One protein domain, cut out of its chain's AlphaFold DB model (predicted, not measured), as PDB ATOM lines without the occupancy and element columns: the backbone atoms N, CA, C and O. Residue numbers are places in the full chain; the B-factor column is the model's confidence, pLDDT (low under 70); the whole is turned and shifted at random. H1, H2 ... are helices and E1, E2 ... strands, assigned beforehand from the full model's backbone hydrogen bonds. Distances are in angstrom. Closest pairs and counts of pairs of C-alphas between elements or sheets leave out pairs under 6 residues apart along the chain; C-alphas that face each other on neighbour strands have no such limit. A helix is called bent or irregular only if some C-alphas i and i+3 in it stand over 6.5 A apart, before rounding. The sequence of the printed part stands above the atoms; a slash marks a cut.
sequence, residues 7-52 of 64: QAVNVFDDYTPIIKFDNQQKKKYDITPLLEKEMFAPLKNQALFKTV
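Overview. This is residues 7 to 52 of the 64 residues of an uncharacterized protein of Desulfobacteraceae bacterium 4572_19 (UniProt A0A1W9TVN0). What shape do these atoms make? A small meander sheet of E1, E2 and E3 makes one end of an elongated body, and three short helices, H1, H2 and H3, follow one another round the other end. What is it built of? The printed part has 46 residues, mixed in class, with named elements in the order E1 E2 E3 H1 H2 H3; the sheet's order is E1 - E2 - E3, each strand the antiparallel neighbour of the one before. It is only just compact, close to loose, with a radius of gyration of the C-alphas of 11.3 A and spans of 34 by 19 by 16 A.

Arrangement. How do the strands pair? E1, residues 7 to 10, and E2, residues 18 to 21, form an antiparallel hairpin at 172 degrees, with N 10 and O 18 within hydrogen-bond range at 2.9 A. E2 and E3, residues 26 to 28, form another at 153 degrees, with N 19 and O 27 at 2.8 A. How do the helices stand? H1, residues 32 to 35, and H2, residues 38 to 44, touch only at the corner by their link, their closest C-alphas being those of Leu 35 and Ala 41, 5.7 A apart. H2 and H3, residues 46 to 50, are close but not clearly touching; their closest C-alphas, of Leu 43 and Phe 49, are 5.0 A apart. H1, H2 and H3 are not on the sheet. What do the helix backbones show? In H3 every O i to N i+4 pair is within hydrogen-bond range; in H2 0 of 3 are, beside 3 of 4 O i to N i+3 pairs, and H1 is too short for an O i to N i+4 pair.

Along the chain. Where do the strands run? E1 begins at C-alpha 7 (119.191, 106.118, 116.626) and is 10.3 A long; E2 is 9.7 A and E3 6.7 A. Where do the helices run? H1 is 5.1 A long, H2 10.2 A, and H3 6.0 A, ending at C-alpha 50 (120.578, 120.092, 127.486). H2 is irregular: C-alphas 39 and 42 are 7.6 A apart.

Size, cuts and confidence. How large is it? The two C-alphas farthest apart, of Asn 23 and Glu 38, are 33.9 A apart. Is it whole and sure? The printed part has no cut and no long link. Its mean pLDDT is 80.8, and residue 13 is under 70.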
ATOM      1  N   GLN A   7     120.581 106.368 116.247       80.00
ATOM      2  CA  GLN A   7     119.191 106.118 116.626       80.00
ATOM      3  C   GLN A   7     118.746 107.071 117.738       80.00
ATOM      4  O   GLN A   7     117.617 107.551 117.728       80.00
ATOM      5  N   ALA A   8     119.620 107.327 118.711       75.00
ATOM      6  CA  ALA A   8     119.330 108.219 119.824       75.00
ATOM      7  C   ALA A   8     120.620 108.784 120.415       75.00
ATOM      8  O   ALA A   8     121.668 108.138 120.364       75.00
ATOM      9  N   VAL A   9     120.525 109.963 121.024       78.00
ATOM     10  CA  VAL A   9     121.593 110.521 121.853       78.00
ATOM     11  C   VAL A   9     121.025 110.872 123.211       78.00
ATOM     12  O   VAL A   9     120.053 111.613 123.319       78.00
ATOM     13  N   ASN A  10     121.642 110.316 124.245       79.50
ATOM     14  CA  ASN A  10     121.336 110.614 125.630       79.50
ATOM     15  C   ASN A  10     122.428 111.532 126.163       79.50
ATOM     16  O   ASN A  10     123.581 111.122 126.292       79.50
ATOM     17  N   VAL A  11     122.062 112.776 126.441       75.00
ATOM     18  CA  VAL A  11     122.964 113.775 127.009       75.00
ATOM     19  C   VAL A  11     122.900 113.675 128.535       75.00
ATOM     20  O   VAL A  11     121.813 113.734 129.104       75.00
ATOM     21  N   PHE A  12     124.051 113.488 129.181       71.38
ATOM     22  CA  PHE A  12     124.198 113.485 130.643       71.38
ATOM     23  C   PHE A  12     124.825 114.800 131.105       71.38
ATOM     24  O   PHE A  12     125.527 115.443 130.329       71.38
ATOM     25  N   ASP A  13     124.607 115.174 132.366       69.31
ATOM     26  CA  ASP A  13     125.092 116.437 132.946       69.31
ATOM     27  C   ASP A  13     126.629 116.590 132.912       69.31
ATOM     28  O   ASP A  13     127.136 117.709 132.981       69.31
ATOM     29  N   ASP A  14     127.355 115.486 132.716       75.25
ATOM     30  CA  ASP A  14     128.820 115.407 132.714       75.25
ATOM     31  C   ASP A  14     129.469 115.719 131.350       75.25
ATOM     32  O   ASP A  14     130.611 115.338 131.110       75.25
ATOM     33  N   TYR A  15     128.750 116.337 130.406       77.62
ATOM     34  CA  TYR A  15     129.245 116.591 129.040       77.62
ATOM     35  C   TYR A  15     129.667 115.331 128.273       77.62
ATOM     36  O   TYR A  15     130.443 115.380 127.318       77.62
ATOM     37  N   THR A  16     129.106 114.183 128.652       80.75
ATOM     38  CA  THR A  16     129.369 112.910 127.983       80.75
ATOM     39  C   THR A  16     128.108 112.359 127.322       80.75
ATOM     40  O   THR A  16     127.398 111.552 127.934       80.75
ATOM     41  N   PRO A  17     127.773 112.779 126.090       81.56
ATOM     42  CA  PRO A  17     126.660 112.193 125.366       81.56
ATOM     43  C   PRO A  17     126.918 110.712 125.052       81.56
ATOM     44  O   PRO A  17     127.988 110.313 124.580       81.56
ATOM     45  N   ILE A  18     125.898 109.890 125.287       82.88
ATOM     46  CA  ILE A  18     125.858 108.491 124.868       82.88
ATOM     47  C   ILE A  18     125.071 108.415 123.568       82.88
ATOM     48  O   ILE A  18     123.862 108.637 123.542       82.88
ATOM     49  N   ILE A  19     125.762 108.066 122.488       83.12
ATOM     50  CA  ILE A  19     125.165 107.848 121.175       83.12
ATOM     51  C   ILE A  19     124.801 106.374 121.055       83.12
ATOM     52  O   ILE A  19     125.670 105.502 121.121       83.12
ATOM     53  N   LYS A  20     123.510 106.097 120.874       82.19
ATOM     54  CA  LYS A  20     122.990 104.779 120.532       82.19
ATOM     55  C   LYS A  20     122.812 104.695 119.023       82.19
ATOM     56  O   LYS A  20     122.137 105.527 118.418       82.19
ATOM     57  N   PHE A  21     123.395 103.667 118.436       83.25
ATOM     58  CA  PHE A  21     123.317 103.376 117.018       83.25
ATOM     59  C   PHE A  21     122.214 102.355 116.714       83.25
ATOM     60  O   PHE A  21     121.766 101.610 117.591       83.25
ATOM     61  N   ASP A  22     121.778 102.320 115.457       81.44
ATOM     62  CA  ASP A  22     120.794 101.370 114.923       81.44
ATOM     63  C   ASP A  22     121.219  99.902 115.079       81.44
ATOM     64  O   ASP A  22     120.390  99.034 115.337       81.44
ATOM     65  N   ASN A  23     122.521  99.638 115.033       81.88
ATOM     66  CA  ASN A  23     123.125  98.330 115.278       81.88
ATOM     67  C   ASN A  23     123.270  97.973 116.773       81.88
ATOM     68  O   ASN A  23     124.089  97.127 117.128       81.88
ATOM     69  N   GLN A  24     122.520  98.645 117.651       79.25
ATOM     70  CA  GLN A  24     122.544  98.493 119.111       79.25
ATOM     71  C   GLN A  24     123.866  98.878 119.794       79.25
ATOM     72  O   GLN A  24     123.949  98.814 121.025       79.25
ATOM     73  N   GLN A  25     124.879  99.338 119.051       83.25
ATOM     74  CA  GLN A  25     126.105  99.843 119.658       83.25
ATOM     75  C   GLN A  25     125.818 101.131 120.425       83.25
ATOM     76  O   GLN A  25     125.020 101.973 120.012       83.25
ATOM     77  N   LYS A  26     126.501 101.294 121.554       83.88
ATOM     78  CA  LYS A  26     126.495 102.527 122.337       83.88
ATOM     79  C   LYS A  26     127.917 103.054 122.383       83.88
ATOM     80  O   LYS A  26     128.828 102.309 122.740       83.88
ATOM     81  N   LYS A  27     128.113 104.322 122.040       83.50
ATOM     82  CA  LYS A  27     129.397 105.005 122.221       83.50
ATOM     83  C   LYS A  27     129.213 106.193 123.140       83.50
ATOM     84  O   LYS A  27     128.347 107.032 122.907       83.50
ATOM     85  N   LYS A  28     130.042 106.245 124.178       83.75
ATOM     86  CA  LYS A  28     130.185 107.412 125.039       83.75
ATOM     87  C   LYS A  28     131.228 108.319 124.400       83.75
ATOM     88  O   LYS A  28     132.335 107.864 124.123       83.75
ATOM     89  N   TYR A  29     130.856 109.562 124.142       82.19
ATOM     90  CA  TYR A  29     131.779 110.578 123.657       82.19
ATOM     91  C   TYR A  29     132.003 111.574 124.774       82.19
ATOM     92  O   TYR A  29     131.037 112.087 125.324       82.19
ATOM     93  N   ASP A  30     133.257 111.824 125.120       82.44
ATOM     94  CA  ASP A  30     133.605 112.940 125.984       82.44
ATOM     95  C   ASP A  30     133.783 114.179 125.106       82.44
ATOM     96  O   ASP A  30     134.684 114.225 124.264       82.44
ATOM     97  N   ILE A  31     132.874 115.148 125.246       83.38
ATOM     98  CA  ILE A  31     132.949 116.399 124.489       83.38
ATOM     99  C   ILE A  31     133.628 117.520 125.280       83.38
ATOM    100  O   ILE A  31     133.764 118.618 124.747       83.38
ATOM    101  N   THR A  32     134.111 117.260 126.498       82.69
ATOM    102  CA  THR A  32     134.916 118.206 127.287       82.69
ATOM    103  C   THR A  32     136.043 118.862 126.474       82.69
ATOM    104  O   THR A  32     136.101 120.091 126.472       82.69
ATOM    105  N   PRO A  33     136.862 118.130 125.683       84.88
ATOM    106  CA  PRO A  33     137.896 118.765 124.853       84.88
ATOM    107  C   PRO A  33     137.331 119.633 123.716       84.88
ATOM    108  O   PRO A  33     138.012 120.516 123.199       84.88
ATOM    109  N   LEU A  34     136.080 119.411 123.293       82.44
ATOM    110  CA  LEU A  34     135.418 120.297 122.335       82.44
ATOM    111  C   LEU A  34     134.992 121.598 123.013       82.44
ATOM    112  O   LEU A  34     135.147 122.653 122.408       82.44
ATOM    113  N   LEU A  35     134.542 121.549 124.271       82.75
ATOM    114  CA  LEU A  35     134.165 122.738 125.046       82.75
ATOM    115  C   LEU A  35     135.338 123.697 125.287       82.75
ATOM    116  O   LEU A  35     135.113 124.874 125.563       82.75
ATOM    117  N   GLU A  36     136.581 123.228 125.183       84.94
ATOM    118  CA  GLU A  36     137.768 124.088 125.262       84.94
ATOM    119  C   GLU A  36     137.914 125.013 124.047       84.94
ATOM    120  O   GLU A  36     138.553 126.059 124.147       84.94
ATOM    121  N   LYS A  37     137.286 124.686 122.911       85.94
ATOM    122  CA  LYS A  37     137.302 125.550 121.728       85.94
ATOM    123  C   LYS A  37     136.281 126.675 121.876       85.94
ATOM    124  O   LYS A  37     135.121 126.424 122.193       85.94
ATOM    125  N   GLU A  38     136.672 127.901 121.528       84.31
ATOM    126  CA  GLU A  38     135.798 129.085 121.610       84.31
ATOM    127  C   GLU A  38     134.461 128.910 120.878       84.31
ATOM    128  O   GLU A  38     133.419 129.303 121.395       84.31
ATOM    129  N   MET A  39     134.458 128.231 119.726       84.19
ATOM    130  CA  MET A  39     133.235 127.937 118.963       84.19
ATOM    131  C   MET A  39     132.186 127.119 119.743       84.19
ATOM    132  O   MET A  39     131.004 127.165 119.415       84.19
ATOM    133  N   PHE A  40     132.603 126.376 120.773       83.75
ATOM    134  CA  PHE A  40     131.735 125.577 121.641       83.75
ATOM    135  C   PHE A  40     131.621 126.159 123.057       83.75
ATOM    136  O   PHE A  40     130.961 125.562 123.906       83.75
ATOM    137  N   ALA A  41     132.192 127.340 123.321       83.25
ATOM    138  CA  ALA A  41     132.082 128.014 124.612       83.25
ATOM    139  C   ALA A  41     130.627 128.181 125.107       83.25
ATOM    140  O   ALA A  41     130.406 127.983 126.306       83.25
ATOM    141  N   PRO A  42     129.612 128.438 124.249       84.12
ATOM    142  CA  PRO A  42     128.216 128.490 124.693       84.12
ATOM    143  C   PRO A  42     127.702 127.164 125.275       84.12
ATOM    144  O   PRO A  42     126.861 127.170 126.172       84.12
ATOM    145  N   LEU A  43     128.232 126.020 124.826       82.50
ATOM    146  CA  LEU A  43     127.829 124.697 125.311       82.50
ATOM    147  C   LEU A  43     128.355 124.384 126.721       82.50
ATOM    148  O   LEU A  43     127.906 123.413 127.318       82.50
ATOM    149  N   LYS A  44     129.240 125.216 127.292       81.75
ATOM    150  CA  LYS A  44     129.589 125.150 128.726       81.75
ATOM    151  C   LYS A  44     128.414 125.523 129.630       81.75
ATOM    152  O   LYS A  44     128.436 125.244 130.824       81.75
ATOM    153  N   ASN A  45     127.398 126.194 129.091       83.69
ATOM    154  CA  ASN A  45     126.163 126.415 129.820       83.69
ATOM    155  C   ASN A  45     125.314 125.139 129.747       83.69
ATOM    156  O   ASN A  45     124.817 124.786 128.679       83.69
ATOM    157  N   GLN A  46     125.101 124.478 130.887       78.19
ATOM    158  CA  GLN A  46     124.303 123.251 130.958       78.19
ATOM    159  C   GLN A  46     122.883 123.416 130.403       78.19
ATOM    160  O   GLN A  46     122.354 122.471 129.823       78.19
ATOM    161  N   ALA A  47     122.268 124.596 130.535       81.81
ATOM    162  CA  ALA A  47     120.949 124.846 129.960       81.81
ATOM    163  C   ALA A  47     120.992 124.746 128.429       81.81
ATOM    164  O   ALA A  47     120.149 124.077 127.845       81.81
ATOM    165  N   LEU A  48     122.015 125.324 127.788       79.75
ATOM    166  CA  LEU A  48     122.224 125.203 126.342       79.75
ATOM    167  C   LEU A  48     122.642 123.784 125.952       79.75
ATOM    168  O   LEU A  48     122.146 123.240 124.970       79.75
ATOM    169  N   PHE A  49     123.486 123.134 126.748       79.88
ATOM    170  CA  PHE A  49     123.915 121.768 126.476       79.88
ATOM    171  C   PHE A  49     122.754 120.763 126.493       79.88
ATOM    172  O   PHE A  49     122.666 119.903 125.622       79.88
ATOM    173  N   LYS A  50     121.798 120.918 127.417       75.19
ATOM    174  CA  LYS A  50     120.578 120.092 127.486       75.19
ATOM    175  C   LYS A  50     119.635 120.298 126.299       75.19
ATOM    176  O   LYS A  50     118.824 119.420 126.018       75.19
ATOM    177  N   THR A  51     119.743 121.427 125.595       77.19
ATOM    178  CA  THR A  51     118.990 121.668 124.352       77.19
ATOM    179  C   THR A  51     119.619 121.009 123.130       77.19
ATOM    180  O   THR A  51     118.975 120.948 122.085       77.19
ATOM    181  N   VAL A  52     120.847 120.486 123.242       73.00
ATOM    182  CA  VAL A  52     121.498 119.759 122.153       73.00
ATOM    183  C   VAL A  52     120.727 118.470 121.902       73.00
ATOM    184  O   VAL A  52     120.848 117.481 122.623       73.00
TER     185      VAL A  52